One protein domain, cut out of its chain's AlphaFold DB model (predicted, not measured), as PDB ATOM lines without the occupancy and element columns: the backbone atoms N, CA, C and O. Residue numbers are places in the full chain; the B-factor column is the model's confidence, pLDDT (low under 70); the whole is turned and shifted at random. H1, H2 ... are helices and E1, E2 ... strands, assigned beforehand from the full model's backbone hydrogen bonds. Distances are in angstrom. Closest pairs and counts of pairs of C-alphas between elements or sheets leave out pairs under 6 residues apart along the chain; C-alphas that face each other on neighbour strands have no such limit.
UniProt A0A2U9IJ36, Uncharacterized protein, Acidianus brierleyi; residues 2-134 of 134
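Overview. This is residues 2 to 134 of the 134 residues of an uncharacterized protein of Acidianus brierleyi (UniProt A0A2U9IJ36). A twisted sheet of six strands makes a wall through the domain; H2 packs over one face of it, on E4, and H3 and H4 follow next to H2, the three helices running side by side in alternating directions with H3 between the other two. The short helix H1 is on the opposite face, close to the last residue of E3 and the first of E1, and leaves most of that face bare. The printed part has 133 residues, with four named helices and six named strands in the order H1, E1, E2, E3, H2, E4, E5, H3, H4, E6, and its class is mixed, helices and strands. The sheet's order is E2, E1, E3, E4, E5, E6, and it is mixed: E3 and E4 are parallel, the other neighbours antiparallel. The whole is compact and rounded, with a radius of gyration of the C-alphas of 14.2 A and spans of 38 by 35 by 27 A.

Along the chain. H1 holds residues 2 to 11 and begins at C-alpha 2, at (83.065, -19.409, 17.020). E1, residues 15 to 20, and E2, residues 25 to 29, form a hairpin. After residues 30 to 41, which hold no named element, comes E3, residues 42 to 48, 17.8 A from first to last C-alpha. H2, residues 57 to 68, measures 16.9 A. E4, residues 73 to 77, and E5, residues 81 to 87, form a second hairpin; E5 measures 20.2 A. H3, residues 93 to 108, is the longest helix, at 22.7 A, and begins at (55.764, -8.637, 34.950). H4 holds residues 112 to 121. E6, residues 127 to 133, measures 20.4 A and ends at C-alpha 133, at (77.778, -28.585, 25.941).

Arrangement. E2 and E6 are the edge strands of the sheet. E2 and E1 are antiparallel at 157 degrees, with N 18 and O 26 2.9 A apart, within hydrogen-bond range. E1 and E3 are antiparallel at 167 degrees, with N 17 and O 46 at 2.7 A. E3 and E4 are parallel at 15 degrees, with N 47 and O 75 at 2.9 A; with H2 they form a strand-helix-strand unit, two parallel neighbour strands with a helix between them in the chain, whose crossover is right-handed. E4 and E5 are antiparallel at 171 degrees, with N 76 and O 83 at 2.8 A. E5 and E6 are antiparallel at 166 degrees, with N 84 and O 130 at 2.9 A. H2 is on the sheet at a height of 9.2 A, over E4, and runs along the strands, at 17 degrees to E4 on the local plane; the closest C-alphas of the two are those of Ala 63 and Asn 74, 6.1 A apart. H1 is on the opposite face at a height of 7.1 A, over none of the strands, but only just: 2 of its C-alphas fall on E1 and 2 on E3. The closest C-alphas of H1 and E3 are those of Ala 5 and Thr 48, 5.6 A apart. H1, the sheet and H2 make three layers, with helices on both faces of the sheet. H3 touches H2 at a shallow tilt of 13 degrees, opposite ways, with the C-alphas of His 57 and Ala 103 closest at 4.5 A; it only grazes the sheet, with residues 95 to 99. H3 and H4 form a helical hairpin and touch through residues 102 to 106 of H3 alone, at a shallow tilt of 12 degrees, opposite ways; Val 106 and Leu 115 have the closest C-alphas, 5.8 A apart. H4 is not on the sheet, but only just, with 4 pairs of C-alphas within 10 A, and it is apart from H2. In H1, H2, H3 and H4 every O i to N i+4 pair is within hydrogen-bond range.

Size, cuts and confidence. The two C-alphas farthest apart, those of Ser 22 and Thr 111, are 41.0 A from each other. The printed part has no cut. The link from E2 to E3 is long, with 12 residues, and that from E3 to H2 is short, with 8; the other links are tight. The mean pLDDT of the printed part is 91.7, and residues 31 to 38, within the long link, are under 70.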
ATOM      1  N   VAL A   2      81.936 -18.500  16.685       91.25
ATOM      2  CA  VAL A   2      83.065 -19.409  17.020       91.25
ATOM      3  C   VAL A   2      84.465 -18.761  16.962       91.25
ATOM      4  O   VAL A   2      85.201 -18.908  17.934       91.25
ATOM      5  N   PRO A   3      84.850 -17.988  15.920       93.75
ATOM      6  CA  PRO A   3      86.168 -17.340  15.910       93.75
ATOM      7  C   PRO A   3      86.366 -16.347  17.065       93.75
ATOM      8  O   PRO A   3      87.446 -16.277  17.641       93.75
ATOM      9  N   TYR A   4      85.313 -15.616  17.436       94.25
ATOM     10  CA  TYR A   4      85.324 -14.664  18.548       94.25
ATOM     11  C   TYR A   4      85.342 -15.371  19.903       94.25
ATOM     12  O   TYR A   4      86.090 -14.974  20.781       94.25
ATOM     13  N   ALA A   5      84.605 -16.473  20.036       93.25
ATOM     14  CA  ALA A   5      84.639 -17.319  21.221       93.25
ATOM     15  C   ALA A   5      86.047 -17.890  21.469       93.25
ATOM     16  O   ALA A   5      86.524 -17.877  22.599       93.25
ATOM     17  N   ASN A   6      86.748 -18.323  20.412       94.31
ATOM     18  CA  ASN A   6      88.150 -18.741  20.510       94.31
ATOM     19  C   ASN A   6      89.073 -17.584  20.922       94.31
ATOM     20  O   ASN A   6      89.973 -17.792  21.730       94.31
ATOM     21  N   ARG A   7      88.841 -16.369  20.401       93.81
ATOM     22  CA  ARG A   7      89.583 -15.172  20.830       93.81
ATOM     23  C   ARG A   7      89.372 -14.909  22.320       93.81
ATOM     24  O   ARG A   7      90.369 -14.860  23.028       93.81
ATOM     25  N   THR A   8      88.128 -14.881  22.804       92.44
ATOM     26  CA  THR A   8      87.811 -14.702  24.234       92.44
ATOM     27  C   THR A   8      88.527 -15.715  25.120       92.44
ATOM     28  O   THR A   8      89.075 -15.345  26.148       92.44
ATOM     29  N   MET A   9      88.609 -16.982  24.708       91.94
ATOM     30  CA  MET A   9      89.356 -17.994  25.468       91.94
ATOM     31  C   MET A   9      90.872 -17.745  25.502       91.94
ATOM     32  O   MET A   9      91.545 -18.242  26.396       91.94
ATOM     33  N   SER A  10      91.417 -17.018  24.523       91.88
ATOM     34  CA  SER A  10      92.855 -16.747  24.412       91.88
ATOM     35  C   SER A  10      93.305 -15.455  25.093       91.88
ATOM     36  O   SER A  10      94.455 -15.372  25.512       91.88
ATOM     37  N   ASN A  11      92.433 -14.445  25.159       89.88
ATOM     38  CA  ASN A  11      92.800 -13.097  25.595       89.88
ATOM     39  C   ASN A  11      91.785 -12.446  26.545       89.88
ATOM     40  O   ASN A  11      91.928 -11.266  26.832       89.88
ATOM     41  N   GLU A  12      90.763 -13.188  26.978       89.31
ATOM     42  CA  GLU A  12      89.705 -12.748  27.901       89.31
ATOM     43  C   GLU A  12      88.830 -11.584  27.394       89.31
ATOM     44  O   GLU A  12      87.928 -11.141  28.096       89.31
ATOM     45  N   ILE A  13      89.003 -11.153  26.138       88.69
ATOM     46  CA  ILE A  13      88.165 -10.123  25.518       88.69
ATOM     47  C   ILE A  13      86.828 -10.735  25.100       88.69
ATOM     48  O   ILE A  13      86.775 -11.641  24.261       88.69
ATOM     49  N   GLU A  14      85.735 -10.225  25.656       90.06
ATOM     50  CA  GLU A  14      84.377 -10.644  25.314       90.06
ATOM     51  C   GLU A  14      83.858  -9.950  24.048       90.06
ATOM     52  O   GLU A  14      84.188  -8.806  23.737       90.06
ATOM     53  N   PHE A  15      83.005 -10.649  23.305       92.31
ATOM     54  CA  PHE A  15      82.374 -10.157  22.086       92.31
ATOM     55  C   PHE A  15      80.875 -10.316  22.189       92.31
ATOM     56  O   PHE A  15      80.390 -11.392  22.528       92.31
ATOM     57  N   MET A  16      80.139  -9.288  21.792       92.62
ATOM     58  CA  MET A  16      78.688  -9.311  21.703       92.62
ATOM     59  C   MET A  16      78.251  -9.299  20.241       92.62
ATOM     60  O   MET A  16      78.728  -8.509  19.435       92.62
ATOM     61  N   ASN A  17      77.312 -10.168  19.898       94.00
ATOM     62  CA  ASN A  17      76.603 -10.189  18.635       94.00
ATOM     63  C   ASN A  17      75.147  -9.817  18.867       94.00
ATOM     64  O   ASN A  17      74.497 -10.374  19.747       94.00
ATOM     65  N   ILE A  18      74.640  -8.909  18.044       94.31
ATOM     66  CA  ILE A  18      73.238  -8.518  18.032       94.31
ATOM     67  C   ILE A  18      72.681  -8.784  16.640       94.31
ATOM     68  O   ILE A  18      73.228  -8.308  15.645       94.31
ATOM     69  N   ILE A  19      71.564  -9.505  16.587       95.12
ATOM     70  CA  ILE A  19      70.776  -9.700  15.371       95.12
ATOM     71  C   ILE A  19      69.808  -8.526  15.265       95.12
ATOM     72  O   ILE A  19      68.894  -8.402  16.083       95.12
ATOM     73  N   LEU A  20      70.015  -7.651  14.286       93.00
ATOM     74  CA  LEU A  20      69.160  -6.492  14.048       93.00
ATOM     75  C   LEU A  20      67.833  -6.915  13.408       93.00
ATOM     76  O   LEU A  20      67.711  -7.992  12.824       93.00
ATOM     77  N   LYS A  21      66.826  -6.036  13.460       89.25
ATOM     78  CA  LYS A  21      65.532  -6.267  12.787       89.25
ATOM     79  C   LYS A  21      65.659  -6.419  11.265       89.25
ATOM     80  O   LYS A  21      64.808  -7.061  10.658       89.25
ATOM     81  N   SER A  22      66.711  -5.858  10.660       91.19
ATOM     82  CA  SER A  22      67.041  -6.031   9.238       91.19
ATOM     83  C   SER A  22      67.567  -7.432   8.898       91.19
ATOM     84  O   SER A  22      67.647  -7.778   7.724       91.19
ATOM     85  N   GLY A  23      67.927  -8.238   9.903       89.56
ATOM     86  CA  GLY A  23      68.618  -9.519   9.734       89.56
ATOM     87  C   GLY A  23      70.144  -9.395   9.660       89.56
ATOM     88  O   GLY A  23      70.837 -10.410   9.623       89.56
ATOM     89  N   GLU A  24      70.678  -8.173   9.668       93.50
ATOM     90  CA  GLU A  24      72.115  -7.927   9.768       93.50
ATOM     91  C   GLU A  24      72.632  -8.229  11.179       93.50
ATOM     92  O   GLU A  24      71.899  -8.161  12.170       93.50
ATOM     93  N   TYR A  25      73.928  -8.528  11.268       90.81
ATOM     94  CA  TYR A  25      74.603  -8.807  12.527       90.81
ATOM     95  C   TYR A  25      75.537  -7.657  12.883       90.81
ATOM     96  O   TYR A  25      76.430  -7.313  12.110       90.81
ATOM     97  N   LEU A  26      75.371  -7.117  14.083       91.50
ATOM     98  CA  LEU A  26      76.320  -6.196  14.688       91.50
ATOM     99  C   LEU A  26      77.226  -6.988  15.630       91.50
ATOM    100  O   LEU A  26      76.722  -7.678  16.514       91.50
ATOM    101  N   ILE A  27      78.544  -6.901  15.443       91.56
ATOM    102  CA  ILE A  27      79.531  -7.493  16.354       91.56
ATOM    103  C   ILE A  27      80.275  -6.366  17.056       91.56
ATOM    104  O   ILE A  27      80.817  -5.475  16.407       91.56
ATOM    105  N   LEU A  28      80.278  -6.424  18.380       89.62
ATOM    106  CA  LEU A  28      80.888  -5.458  19.273       89.62
ATOM    107  C   LEU A  28      81.972  -6.182  20.069       89.62
ATOM    108  O   LEU A  28      81.743  -7.280  20.575       89.62
ATOM    109  N   GLU A  29      83.146  -5.576  20.143       88.31
ATOM    110  CA  GLU A  29      84.236  -6.002  21.015       88.31
ATOM    111  C   GLU A  29      84.073  -5.259  22.342       88.31
ATOM    112  O   GLU A  29      83.796  -4.057  22.338       88.31
ATOM    113  N   GLY A  30      84.128  -5.984  23.456       75.12
ATOM    114  CA  GLY A  30      84.093  -5.367  24.772       75.12
ATOM    115  C   GLY A  30      85.449  -4.810  25.188       75.12
ATOM    116  O   GLY A  30      86.481  -5.268  24.707       75.12
ATOM    117  N   ASP A  31      85.436  -3.836  26.097       61.03
ATOM    118  CA  ASP A  31      86.642  -3.407  26.810       61.03
ATOM    119  C   ASP A  31      86.929  -4.376  27.974       61.03
ATOM    120  O   ASP A  31      86.009  -5.054  28.447       61.03
ATOM    121  N   GLU A  32      88.175  -4.415  28.474       50.38
ATOM    122  CA  GLU A  32      88.500  -5.091  29.744       50.38
ATOM    123  C   GLU A  32      87.488  -4.650  30.826       50.38
ATOM    124  O   GLU A  32      87.371  -3.469  31.163       50.38
ATOM    125  N   ASP A  33      86.711  -5.610  31.336       39.41
ATOM    126  CA  ASP A  33      85.739  -5.490  32.430       39.41
ATOM    127  C   ASP A  33      84.442  -4.671  32.224       39.41
ATOM    128  O   ASP A  33      83.675  -4.549  33.190       39.41
ATOM    129  N   LYS A  34      84.100  -4.138  31.030       45.81
ATOM    130  CA  LYS A  34      82.746  -3.553  30.803       45.81
ATOM    131  C   LYS A  34      82.384  -3.218  29.352       45.81
ATOM    132  O   LYS A  34      83.056  -2.439  28.694       45.81
ATOM    133  N   VAL A  35      81.173  -3.610  28.939       47.44
ATOM    134  CA  VAL A  35      80.485  -3.049  27.759       47.44
ATOM    135  C   VAL A  35      79.284  -2.221  28.211       47.44
ATOM    136  O   VAL A  35      78.256  -2.761  28.608       47.44
ATOM    137  N   SER A  36      79.395  -0.890  28.157       52.50
ATOM    138  CA  SER A  36      78.265   0.032  28.358       52.50
ATOM    139  C   SER A  36      77.855   0.644  27.022       52.50
ATOM    140  O   SER A  36      78.034   1.840  26.790       52.50
ATOM    141  N   LEU A  37      77.311  -0.179  26.127       60.94
ATOM    142  CA  LEU A  37      76.770   0.298  24.856       60.94
ATOM    143  C   LEU A  37      75.239   0.374  24.927       60.94
ATOM    144  O   LEU A  37      74.603  -0.525  25.487       60.94
ATOM    145  N   PRO A  38      74.614   1.427  24.367       66.06
ATOM    146  CA  PRO A  38      73.173   1.444  24.192       66.06
ATOM    147  C   PRO A  38      72.800   0.299  23.251       66.06
ATOM    148  O   PRO A  38      73.044   0.371  22.050       66.06
ATOM    149  N   ILE A  39      72.232  -0.773  23.808       74.50
ATOM    150  CA  ILE A  39      71.797  -1.925  23.016       74.50
ATOM    151  C   ILE A  39      70.734  -1.429  22.020       74.50
ATOM    152  O   ILE A  39      69.695  -0.931  22.491       74.50
ATOM    153  N   PRO A  40      70.993  -1.515  20.695       84.75
ATOM    154  CA  PRO A  40      70.063  -1.071  19.660       84.75
ATOM    155  C   PRO A  40      68.774  -1.898  19.682       84.75
ATOM    156  O   PRO A  40      68.597  -2.797  20.497       84.75
ATOM    157  N   GLU A  41      67.833  -1.594  18.793       86.12
ATOM    158  CA  GLU A  41      66.709  -2.500  18.576       86.12
ATOM    159  C   GLU A  41      67.166  -3.743  17.803       86.12
ATOM    160  O   GLU A  41      67.832  -3.644  16.771       86.12
ATOM    161  N   GLY A  42      66.759  -4.920  18.269       90.81
ATOM    162  CA  GLY A  42      67.147  -6.192  17.675       90.81
ATOM    163  C   GLY A  42      66.209  -7.326  18.059       90.81
ATOM    164  O   GLY A  42      65.202  -7.134  18.741       90.81
ATOM    165  N   ILE A  43      66.533  -8.512  17.559       93.81
ATOM    166  CA  ILE A  43      65.759  -9.743  17.728       93.81
ATOM    167  C   ILE A  43      66.442 -10.643  18.757       93.81
ATOM    168  O   ILE A  43      65.780 -11.241  19.599       93.81
ATOM    169  N   GLY A  44      67.768 -10.729  18.726       95.19
ATOM    170  CA  GLY A  44      68.532 -11.598  19.610       95.19
ATOM    171  C   GLY A  44      69.896 -11.012  19.915       95.19
ATOM    172  O   GLY A  44      70.427 -10.217  19.138       95.19
ATOM    173  N   VAL A  45      70.448 -11.407  21.054       95.06
ATOM    174  CA  VAL A  45      71.811 -11.063  21.449       95.06
ATOM    175  C   VAL A  45      72.521 -12.305  21.964       95.06
ATOM    176  O   VAL A  45      71.922 -13.153  22.628       95.06
ATOM    177  N   ALA A  46      73.797 -12.422  21.638       95.06
ATOM    178  CA  ALA A  46      74.673 -13.433  22.190       95.06
ATOM    179  C   ALA A  46      76.024 -12.811  22.519       95.06
ATOM    180  O   ALA A  46      76.550 -12.072  21.691       95.06
ATOM    181  N   HIS A  47      76.620 -13.129  23.662       94.69
ATOM    182  CA  HIS A  47      77.987 -12.710  23.960       94.69
ATOM    183  C   HIS A  47      78.872 -13.859  24.426       94.69
ATOM    184  O   HIS A  47      78.394 -14.948  24.752       94.69
ATOM    185  N   THR A  48      80.182 -13.656  24.340       94.75
ATOM    186  CA  THR A  48      81.174 -14.671  24.694       94.75
ATOM    187  C   THR A  48      81.642 -14.502  26.130       94.75
ATOM    188  O   THR A  48      81.792 -13.375  26.572       94.75
ATOM    189  N   HIS A  49      81.895 -15.608  26.835       92.31
ATOM    190  CA  HIS A  49      82.505 -15.604  28.173       92.31
ATOM    191  C   HIS A  49      83.844 -16.354  28.176       92.31
ATOM    192  O   HIS A  49      83.949 -17.406  27.526       92.31
ATOM    193  N   PRO A  50      84.833 -15.915  28.973       87.06
ATOM    194  CA  PRO A  50      85.957 -16.758  29.347       87.06
ATOM    195  C   PRO A  50      85.490 -17.818  30.367       87.06
ATOM    196  O   PRO A  50      84.875 -17.520  31.391       87.06
ATOM    197  N   GLY A  51      85.756 -19.098  30.096       87.88
ATOM    198  CA  GLY A  51      85.520 -20.182  31.062       87.88
ATOM    199  C   GLY A  51      84.135 -20.838  31.004       87.88
ATOM    200  O   GLY A  51      83.967 -21.826  30.290       87.88
ATOM    201  N   ILE A  52      83.160 -20.375  31.798       88.94
ATOM    202  CA  ILE A  52      81.836 -21.026  31.913       88.94
ATOM    203  C   ILE A  52      80.740 -20.253  31.176       88.94
ATOM    204  O   ILE A  52      80.653 -19.030  31.263       88.94
ATOM    205  N   CYS A  53      79.829 -20.978  30.530       92.50
ATOM    206  CA  CYS A  53      78.678 -20.386  29.850       92.50
ATOM    207  C   CYS A  53      77.482 -20.265  30.790       92.50
ATOM    208  O   CYS A  53      76.454 -20.894  30.566       92.50
ATOM    209  N   LEU A  54      77.619 -19.509  31.874       94.19
ATOM    210  CA  LEU A  54      76.492 -19.118  32.720       94.19
ATOM    211  C   LEU A  54      76.429 -17.600  32.777       94.19
ATOM    212  O   LEU A  54      77.461 -16.941  32.863       94.19
ATOM    213  N   PHE A  55      75.212 -17.065  32.742       94.62
ATOM    214  CA  PHE A  55      74.985 -15.629  32.820       94.62
ATOM    215  C   PHE A  55      75.450 -15.103  34.185       94.62
ATOM    216  O   PHE A  55      75.075 -15.614  35.241       94.62
ATOM    217  N   SER A  56      76.235 -14.036  34.192       93.50
ATOM    218  CA  SER A  56      76.432 -13.241  35.394       93.50
ATOM    219  C   SER A  56      75.118 -12.551  35.784       93.50
ATOM    220  O   SER A  56      74.176 -12.418  34.997       93.50
ATOM    221  N   HIS A  57      75.043 -12.038  37.013       95.50
ATOM    222  CA  HIS A  57      73.891 -11.232  37.424       95.50
ATOM    223  C   HIS A  57      73.701  -9.980  36.545       95.50
ATOM    224  O   HIS A  57      72.568  -9.541  36.365       95.50
ATOM    225  N   LYS A  58      74.783  -9.434  35.969       93.31
ATOM    226  CA  LYS A  58      74.739  -8.298  35.038       93.31
ATOM    227  C   LYS A  58      74.209  -8.682  33.667       93.31
ATOM    228  O   LYS A  58      73.450  -7.911  33.081       93.31
ATOM    229  N   ASP A  59      74.509  -9.889  33.211       94.25
ATOM    230  CA  ASP A  59      73.947 -10.401  31.964       94.25
ATOM    231  C   ASP A  59      72.446 -10.651  32.107       94.25
ATOM    232  O   ASP A  59      71.685 -10.365  31.191       94.25
ATOM    233  N   ILE A  60      71.991 -11.111  33.279       97.31
ATOM    234  CA  ILE A  60      70.559 -11.295  33.558       97.31
ATOM    235  C   ILE A  60      69.829  -9.945  33.645       97.31
ATOM    236  O   ILE A  60      68.740  -9.801  33.093       97.31
ATOM    237  N   GLU A  61      70.421  -8.938  34.298       95.50
ATOM    238  CA  GLU A  61      69.892  -7.561  34.300       95.50
ATOM    239  C   GLU A  61      69.814  -6.990  32.872       95.50
ATOM    240  O   GLU A  61      68.852  -6.313  32.509       95.50
ATOM    241  N   THR A  62      70.807  -7.301  32.039       92.88
ATOM    242  CA  THR A  62      70.806  -6.936  30.619       92.88
ATOM    243  C   THR A  62      69.705  -7.671  29.857       92.88
ATOM    244  O   THR A  62      68.990  -7.038  29.085       92.88
ATOM    245  N   ALA A  63      69.510  -8.966  30.121       95.81
ATOM    246  CA  ALA A  63      68.451  -9.767  29.519       95.81
ATOM    247  C   ALA A  63      67.049  -9.221  29.846       95.81
ATOM    248  O   ALA A  63      66.213  -9.149  28.951       95.81
ATOM    249  N   ASP A  64      66.798  -8.757  31.080       96.56
ATOM    250  CA  ASP A  64      65.551  -8.044  31.427       96.56
ATOM    251  C   ASP A  64      65.327  -6.853  30.487       96.56
ATOM    252  O   ASP A  64      64.275  -6.709  29.861       96.56
ATOM    253  N   ASN A  65      66.358  -6.024  30.330       94.00
ATOM    254  CA  ASN A  65      66.286  -4.817  29.518       94.00
ATOM    255  C   ASN A  65      66.080  -5.132  28.024       94.00
ATOM    256  O   ASN A  65      65.318  -4.448  27.338       94.00
ATOM    257  N   THR A  66      66.709  -6.188  27.499       94.81
ATOM    258  CA  THR A  66      66.512  -6.607  26.103       94.81
ATOM    259  C   THR A  66      65.131  -7.224  25.881       94.81
ATOM    260  O   THR A  66      64.492  -6.919  24.871       94.81
ATOM    261  N   PHE A  67      64.603  -8.008  26.826       96.56
ATOM    262  CA  PHE A  67      63.242  -8.542  26.733       96.56
ATOM    263  C   PHE A  67      62.178  -7.439  26.758       96.56
ATOM    264  O   PHE A  67      61.226  -7.511  25.974       96.56
ATOM    265  N   ILE A  68      62.367  -6.384  27.565       94.56
ATOM    266  CA  ILE A  68      61.523  -5.171  27.547       94.56
ATOM    267  C   ILE A  68      61.554  -4.503  26.167       94.56
ATOM    268  O   ILE A  68      60.518  -4.081  25.657       94.56
ATOM    269  N   LYS A  69      62.727  -4.455  25.525       92.19
ATOM    270  CA  LYS A  69      62.912  -3.914  24.166       92.19
ATOM    271  C   LYS A  69      62.409  -4.835  23.047       92.19
ATOM    272  O   LYS A  69      62.493  -4.473  21.875       92.19
ATOM    273  N   GLY A  70      61.891  -6.016  23.379       92.31
ATOM    274  CA  GLY A  70      61.305  -6.937  22.410       92.31
ATOM    275  C   GLY A  70      62.253  -7.995  21.845       92.31
ATOM    276  O   GLY A  70      61.829  -8.730  20.954       92.31
ATOM    277  N   TYR A  71      63.469  -8.146  22.378       95.94
ATOM    278  CA  TYR A  71      64.354  -9.262  22.020       95.94
ATOM    279  C   TYR A  71      63.714 -10.594  22.405       95.94
ATOM    280  O   TYR A  71      63.027 -10.679  23.414       95.94
ATOM    281  N   VAL A  72      63.931 -11.651  21.627       96.81
ATOM    282  CA  VAL A  72      63.388 -12.992  21.899       96.81
ATOM    283  C   VAL A  72      64.381 -13.922  22.586       96.81
ATOM    284  O   VAL A  72      63.944 -14.864  23.241       96.81
ATOM    285  N   ILE A  73      65.686 -13.656  22.477       97.38
ATOM    286  CA  ILE A  73      66.740 -14.527  23.004       97.38
ATOM    287  C   ILE A  73      67.965 -13.732  23.463       97.38
ATOM    288  O   ILE A  73      68.409 -12.800  22.792       97.38
ATOM    289  N   ASN A  74      68.523 -14.159  24.592       97.62
ATOM    290  CA  ASN A  74      69.837 -13.778  25.090       97.62
ATOM    291  C   ASN A  74      70.665 -15.056  25.233       97.62
ATOM    292  O   ASN A  74      70.150 -16.050  25.746       97.62
ATOM    293  N   SER A  75      71.916 -15.062  24.778       97.44
ATOM    294  CA  SER A  75      72.800 -16.227  24.891       97.44
ATOM    295  C   SER A  75      74.191 -15.858  25.389       97.44
ATOM    296  O   SER A  75      74.718 -14.805  25.054       97.44
ATOM    297  N   VAL A  76      74.799 -16.767  26.138       96.06
ATOM    298  CA  VAL A  76      76.206 -16.719  26.533       96.06
ATOM    299  C   VAL A  76      76.872 -17.975  26.013       96.06
ATOM    300  O   VAL A  76      76.342 -19.068  26.211       96.06
ATOM    301  N   LEU A  77      78.026 -17.851  25.365       96.88
ATOM    302  CA  LEU A  77      78.718 -19.007  24.809       96.88
ATOM    303  C   LEU A  77      80.238 -18.908  24.875       96.88
ATOM    304  O   LEU A  77      80.824 -17.838  24.992       96.88
ATOM    305  N   ASN A  78      80.877 -20.052  24.699       94.75
ATOM    306  CA  ASN A  78      82.275 -20.157  24.316       94.75
ATOM    307  C   ASN A  78      82.429 -21.378  23.379       94.75
ATOM    308  O   ASN A  78      81.415 -21.926  22.940       94.75
ATOM    309  N   PRO A  79      83.644 -21.815  23.008       95.38
ATOM    310  CA  PRO A  79      83.805 -22.963  22.114       95.38
ATOM    311  C   PRO A  79      83.289 -24.303  22.671       95.38
ATOM    312  O   PRO A  79      83.143 -25.245  21.898       95.38
ATOM    313  N   HIS A  80      83.030 -24.403  23.977       95.25
ATOM    314  CA  HIS A  80      82.700 -25.649  24.680       95.25
ATOM    315  C   HIS A  80      81.259 -25.710  25.193       95.25
ATOM    316  O   HIS A  80      80.760 -26.788  25.515       95.25
ATOM    317  N   CYS A  81      80.583 -24.572  25.322       95.88
ATOM    318  CA  CYS A  81      79.232 -24.526  25.859       95.88
ATOM    319  C   CYS A  81      78.422 -23.341  25.331       95.88
ATOM    320  O   CYS A  81      78.948 -22.372  24.778       95.88
ATOM    321  N   ILE A  82      77.113 -23.416  25.550       97.19
ATOM    322  CA  ILE A  82      76.172 -22.321  25.358       97.19
ATOM    323  C   ILE A  82      75.078 -22.389  26.421       97.19
ATOM    324  O   ILE A  82      74.587 -23.467  26.755       97.19
ATOM    325  N   SER A  83      74.682 -21.223  26.918       97.56
ATOM    326  CA  SER A  83      73.430 -21.033  27.635       97.56
ATOM    327  C   SER A  83      72.567 -20.013  26.931       97.56
ATOM    328  O   SER A  83      73.073 -19.007  26.437       97.56
ATOM    329  N   SER A  84      71.258 -20.222  26.970       98.00
ATOM    330  CA  SER A  84      70.284 -19.309  26.386       98.00
ATOM    331  C   SER A  84      69.125 -19.077  27.343       98.00
ATOM    332  O   SER A  84      68.620 -20.015  27.955       98.00
ATOM    333  N   ILE A  85      68.687 -17.823  27.446       98.19
ATOM    334  CA  ILE A  85      67.380 -17.459  27.995       98.19
ATOM    335  C   ILE A  85      66.554 -16.938  26.827       98.19
ATOM    336  O   ILE A  85      66.952 -15.974  26.168       98.19
ATOM    337  N   PHE A  86      65.413 -17.560  26.554       97.94
ATOM    338  CA  PHE A  86      64.540 -17.156  25.456       97.94
ATOM    339  C   PHE A  86      63.075 -17.157  25.857       97.94
ATOM    340  O   PHE A  86      62.658 -17.834  26.797       97.94
ATOM    341  N   ARG A  87      62.291 -16.369  25.124       96.25
ATOM    342  CA  ARG A  87      60.853 -16.255  25.337       96.25
ATOM    343  C   ARG A  87      60.110 -17.272  24.483       96.25
ATOM    344  O   ARG A  87      60.327 -17.327  23.276       96.25
ATOM    345  N   LYS A  88      59.178 -18.005  25.085       96.38
ATOM    346  CA  LYS A  88      58.161 -18.800  24.368       96.38
ATOM    347  C   LYS A  88      56.790 -18.108  24.304       96.38
ATOM    348  O   LYS A  88      55.861 -18.656  23.722       96.38
ATOM    349  N   GLY A  89      56.676 -16.914  24.888       95.62
ATOM    350  CA  GLY A  89      55.464 -16.096  24.932       95.62
ATOM    351  C   GLY A  89      55.777 -14.617  25.186       95.62
ATOM    352  O   GLY A  89      56.925 -14.184  25.056       95.62
ATOM    353  N   ALA A  90      54.759 -13.828  25.530       96.06
ATOM    354  CA  ALA A  90      54.946 -12.420  25.883       96.06
ATOM    355  C   ALA A  90      55.758 -12.288  27.184       96.06
ATOM    356  O   ALA A  90      55.592 -13.088  28.096       96.06
ATOM    357  N   TYR A  91      56.628 -11.278  27.282       97.56
ATOM    358  CA  TYR A  91      57.376 -11.020  28.517       97.56
ATOM    359  C   TYR A  91      56.492 -10.263  29.511       97.56
ATOM    360  O   TYR A  91      56.160  -9.100  29.276       97.56
ATOM    361  N   THR A  92      56.079 -10.936  30.584       97.94
ATOM    362  CA  THR A  92      55.173 -10.378  31.596       97.94
ATOM    363  C   THR A  92      55.929  -9.796  32.792       97.94
ATOM    364  O   THR A  92      57.143  -9.963  32.936       97.94
ATOM    365  N   LEU A  93      55.203  -9.107  33.680       97.94
ATOM    366  CA  LEU A  93      55.764  -8.637  34.950       97.94
ATOM    367  C   LEU A  93      56.219  -9.807  35.834       97.94
ATOM    368  O   LEU A  93      57.299  -9.730  36.409       97.94
ATOM    369  N   ASP A  94      55.469 -10.908  35.863       98.12
ATOM    370  CA  ASP A  94      55.827 -12.096  36.645       98.12
ATOM    371  C   ASP A  94      57.111 -12.749  36.108       98.12
ATOM    372  O   ASP A  94      57.995 -13.142  36.873       98.12
ATOM    373  N   ASP A  95      57.272 -12.820  34.783       98.31
ATOM    374  CA  ASP A  95      58.511 -13.307  34.165       98.31
ATOM    375  C   ASP A  95      59.707 -12.434  34.552       98.31
ATOM    376  O   ASP A  95      60.784 -12.948  34.868       98.31
ATOM    377  N   ARG A  96      59.502 -11.115  34.586       98.25
ATOM    378  CA  ARG A  96      60.509 -10.150  35.021       98.25
ATOM    379  C   ARG A  96      60.886 -10.316  36.482       98.25
ATOM    380  O   ARG A  96      62.072 -10.319  36.810       98.25
ATOM    381  N   GLU A  97      59.912 -10.469  37.367       98.31
ATOM    382  CA  GLU A  97      60.173 -10.697  38.786       98.31
ATOM    383  C   GLU A  97      60.972 -11.985  39.008       98.31
ATOM    384  O   GLU A  97      61.967 -11.979  39.743       98.31
ATOM    385  N   ASN A  98      60.610 -13.062  38.305       98.19
ATOM    386  CA  ASN A  98      61.337 -14.329  38.339       98.19
ATOM    387  C   ASN A  98      62.772 -14.185  37.806       98.19
ATOM    388  O   ASN A  98      63.718 -14.666  38.439       98.19
ATOM    389  N   LEU A  99      62.963 -13.475  36.691       98.38
ATOM    390  CA  LEU A  99      64.284 -13.233  36.103       98.38
ATOM    391  C   LEU A  99      65.178 -12.391  37.029       98.38
ATOM    392  O   LEU A  99      66.340 -12.726  37.263       98.38
ATOM    393  N   LEU A 100      64.638 -11.335  37.640       98.12
ATOM    394  CA  LEU A 100      65.378 -10.501  38.592       98.12
ATOM    395  C   LEU A 100      65.639 -11.221  39.926       98.12
ATOM    396  O   LEU A 100      66.644 -10.956  40.593       98.12
ATOM    397  N   SER A 101      64.773 -12.154  40.327       98.19
ATOM    398  CA  SER A 101      65.022 -13.051  41.462       98.19
ATOM    399  C   SER A 101      66.193 -14.002  41.183       98.19
ATOM    400  O   SER A 101      67.068 -14.183  42.043       98.19
ATOM    401  N   LEU A 102      66.284 -14.534  39.957       98.31
ATOM    402  CA  LEU A 102      67.451 -15.291  39.500       98.31
ATOM    403  C   LEU A 102      68.716 -14.424  39.546       98.31
ATOM    404  O   LEU A 102      69.696 -14.848  40.156       98.31
ATOM    405  N   ALA A 103      68.687 -13.191  39.024       98.12
ATOM    406  CA  ALA A 103      69.833 -12.271  39.081       98.12
ATOM    407  C   ALA A 103      70.336 -12.057  40.521       98.12
ATOM    408  O   ALA A 103      71.534 -12.147  40.800       98.12
ATOM    409  N   LYS A 104      69.415 -11.838  41.470       98.06
ATOM    410  CA  LYS A 104      69.739 -11.702  42.902       98.06
ATOM    411  C   LYS A 104      70.364 -12.973  43.479       98.06
ATOM    412  O   LYS A 104      71.250 -12.876  44.329       98.06
ATOM    413  N   SER A 105      69.900 -14.143  43.051       97.94
ATOM    414  CA  SER A 105      70.401 -15.439  43.519       97.94
ATOM    415  C   SER A 105      71.794 -15.732  42.962       97.94
ATOM    416  O   SER A 105      72.686 -16.088  43.728       97.94
ATOM    417  N   VAL A 106      72.013 -15.467  41.671       97.12
ATOM    418  CA  VAL A 106      73.323 -15.543  41.002       97.12
ATOM    419  C   VAL A 106      74.325 -14.593  41.654       97.12
ATOM    420  O   VAL A 106      75.435 -15.001  41.971       97.12
ATOM    421  N   LYS A 107      73.929 -13.353  41.969       96.81
ATOM    422  CA  LYS A 107      74.794 -12.386  42.670       96.81
ATOM    423  C   LYS A 107      75.238 -12.861  44.061       96.81
ATOM    424  O   LYS A 107      76.303 -12.471  44.532       96.81
ATOM    425  N   LYS A 108      74.406 -13.649  44.750       96.94
ATOM    426  CA  LYS A 108      74.698 -14.186  46.091       96.94
ATOM    427  C   LYS A 108      75.469 -15.506  46.055       96.94
ATOM    428  O   LYS A 108      76.008 -15.902  47.089       96.94
ATOM    429  N   ALA A 109      75.491 -16.194  44.915       96.12
ATOM    430  CA  ALA A 109      76.174 -17.466  44.757       96.12
ATOM    431  C   ALA A 109      77.691 -17.275  44.902       96.12
ATOM    432  O   ALA A 109      78.289 -16.429  44.245       96.12
ATOM    433  N   LYS A 110      78.314 -18.063  45.785       93.50
ATOM    434  CA  LYS A 110      79.773 -18.050  46.019       93.50
ATOM    435  C   LYS A 110      80.460 -19.332  45.558       93.50
ATOM    436  O   LYS A 110      81.681 -19.401  45.536       93.50
ATOM    437  N   THR A 111      79.675 -20.357  45.237       94.62
ATOM    438  CA  THR A 111      80.151 -21.674  44.807       94.62
ATOM    439  C   THR A 111      79.401 -22.120  43.561       94.62
ATOM    440  O   THR A 111      78.256 -21.709  43.344       94.62
ATOM    441  N   MET A 112      80.013 -23.012  42.778       90.19
ATOM    442  CA  MET A 112      79.378 -23.580  41.588       90.19
ATOM    443  C   MET A 112      78.048 -24.271  41.923       90.19
ATOM    444  O   MET A 112      77.051 -24.050  41.243       90.19
ATOM    445  N   ASP A 113      77.985 -25.014  43.030       93.56
ATOM    446  CA  ASP A 113      76.753 -25.686  43.460       93.56
ATOM    447  C   ASP A 113      75.626 -24.701  43.774       93.56
ATOM    448  O   ASP A 113      74.467 -24.930  43.414       93.56
ATOM    449  N   SER A 114      75.952 -23.575  44.422       95.06
ATOM    450  CA  SER A 114      74.970 -22.523  44.704       95.06
ATOM    451  C   SER A 114      74.485 -21.837  43.426       95.06
ATOM    452  O   SER A 114      73.301 -21.517  43.318       95.06
ATOM    453  N   LEU A 115      75.371 -21.685  42.436       93.75
ATOM    454  CA  LEU A 115      75.052 -21.113  41.133       93.75
ATOM    455  C   LEU A 115      74.127 -22.045  40.338       93.75
ATOM    456  O   LEU A 115      73.046 -21.635  39.926       93.75
ATOM    457  N   VAL A 116      74.487 -23.324  40.212       92.56
ATOM    458  CA  VAL A 116      73.655 -24.351  39.561       92.56
ATOM    459  C   VAL A 116      72.294 -24.467  40.247       92.56
ATOM    460  O   VAL A 116      71.264 -24.575  39.580       92.56
ATOM    461  N   SER A 117      72.261 -24.403  41.579       95.06
ATOM    462  CA  SER A 117      71.012 -24.428  42.343       95.06
ATOM    463  C   SER A 117      70.116 -23.224  42.053       95.06
ATOM    464  O   SER A 117      68.896 -23.377  42.063       95.06
ATOM    465  N   ALA A 118      70.685 -22.041  41.791       96.81
ATOM    466  CA  ALA A 118      69.912 -20.864  41.404       96.81
ATOM    467  C   ALA A 118      69.213 -21.080  40.051       96.81
ATOM    468  O   ALA A 118      68.006 -20.871  39.956       96.81
ATOM    469  N   TYR A 119      69.933 -21.592  39.047       95.25
ATOM    470  CA  TYR A 119      69.360 -21.890  37.729       95.25
ATOM    471  C   TYR A 119      68.343 -23.031  37.754       95.25
ATOM    472  O   TYR A 119      67.307 -22.929  37.113       95.25
ATOM    473  N   LYS A 120      68.576 -24.094  38.531       94.38
ATOM    474  CA  LYS A 120      67.603 -25.196  38.670       94.38
ATOM    475  C   LYS A 120      66.281 -24.762  39.303       94.38
ATOM    476  O   LYS A 120      65.262 -25.399  39.071       94.38
ATOM    477  N   LYS A 121      66.308 -23.724  40.143       95.50
ATOM    478  CA  LYS A 121      65.115 -23.149  40.780       95.50
ATOM    479  C   LYS A 121      64.433 -22.095  39.915       95.50
ATOM    480  O   LYS A 121      63.325 -21.685  40.252       95.50
ATOM    481  N   PHE A 122      65.087 -21.625  38.854       96.88
ATOM    482  CA  PHE A 122      64.486 -20.664  37.950       96.88
ATOM    483  C   PHE A 122      63.315 -21.313  37.219       96.88
ATOM    484  O   PHE A 122      63.456 -22.349  36.576       96.88
ATOM    485  N   SER A 123      62.157 -20.681  37.336       94.50
ATOM    486  CA  SER A 123      60.937 -21.071  36.655       94.50
ATOM    487  C   SER A 123      60.181 -19.801  36.312       94.50
ATOM    488  O   SER A 123      60.065 -18.898  37.137       94.50
ATOM    489  N   SER A 124      59.679 -19.735  35.092       96.88
ATOM    490  CA  SER A 124      58.865 -18.637  34.589       96.88
ATOM    491  C   SER A 124      57.906 -19.207  33.551       96.88
ATOM    492  O   SER A 124      58.171 -20.253  32.949       96.88
ATOM    493  N   GLU A 125      56.756 -18.558  33.387       97.44
ATOM    494  CA  GLU A 125      55.754 -19.022  32.437       97.44
ATOM    495  C   GLU A 125      56.255 -18.858  31.009       97.44
ATOM    496  O   GLU A 125      56.152 -19.807  30.240       97.44
ATOM    497  N   ASN A 126      56.832 -17.701  30.661       98.06
ATOM    498  CA  ASN A 126      57.194 -17.379  29.281       98.06
ATOM    499  C   ASN A 126      58.696 -17.390  29.004       98.06
ATOM    500  O   ASN A 126      59.069 -17.296  27.834       98.06
ATOM    501  N   LEU A 127      59.555 -17.531  30.017       98.06
ATOM    502  CA  LEU A 127      61.000 -17.674  29.838       98.06
ATOM    503  C   LEU A 127      61.451 -19.118  30.000       98.06
ATOM    504  O   LEU A 127      61.049 -19.830  30.918       98.06
ATOM    505  N   VAL A 128      62.358 -19.520  29.119       97.75
ATOM    506  CA  VAL A 128      63.038 -20.808  29.168       97.75
ATOM    507  C   VAL A 128      64.530 -20.551  29.294       97.75
ATOM    508  O   VAL A 128      65.076 -19.716  28.574       97.75
ATOM    509  N   PHE A 129      65.174 -21.262  30.218       97.88
ATOM    510  CA  PHE A 129      66.625 -21.339  30.321       97.88
ATOM    511  C   PHE A 129      67.092 -22.707  29.824       97.88
ATOM    512  O   PHE A 129      66.605 -23.734  30.296       97.88
ATOM    513  N   GLU A 130      68.059 -22.715  28.914       96.81
ATOM    514  CA  GLU A 130      68.710 -23.927  28.422       96.81
ATOM    515  C   GLU A 130      70.228 -23.801  28.538       96.81
ATOM    516  O   GLU A 130      70.790 -22.742  28.267       96.81
ATOM    517  N   TYR A 131      70.880 -24.903  28.913       95.94
ATOM    518  CA  TYR A 131      72.333 -25.059  28.938       95.94
ATOM    519  C   TYR A 131      72.714 -26.270  28.087       95.94
ATOM    520  O   TYR A 131      72.103 -27.335  28.216       95.94
ATOM    521  N   LYS A 132      73.749 -26.138  27.256       95.56
ATOM    522  CA  LYS A 132      74.240 -27.215  26.397       95.56
ATOM    523  C   LYS A 132      75.765 -27.192  26.273       95.56
ATOM    524  O   LYS A 132      76.359 -26.136  26.069       95.56
ATOM    525  N   ASN A 133      76.380 -28.375  26.333       93.19
ATOM    526  CA  ASN A 133      77.778 -28.585  25.941       93.19
ATOM    527  C   ASN A 133      77.873 -28.748  24.415       93.19
ATOM    528  O   ASN A 133      76.996 -29.381  23.816       93.19
ATOM    529  N   ILE A 134      78.912 -28.171  23.812       88.56
ATOM    530  CA  ILE A 134      79.178 -28.177  22.364       88.56
ATOM    531  C   ILE A 134      80.279 -29.183  22.044       88.56
ATOM    532  O   ILE A 134      81.284 -29.211  22.789       88.56
TER     533      ILE A 134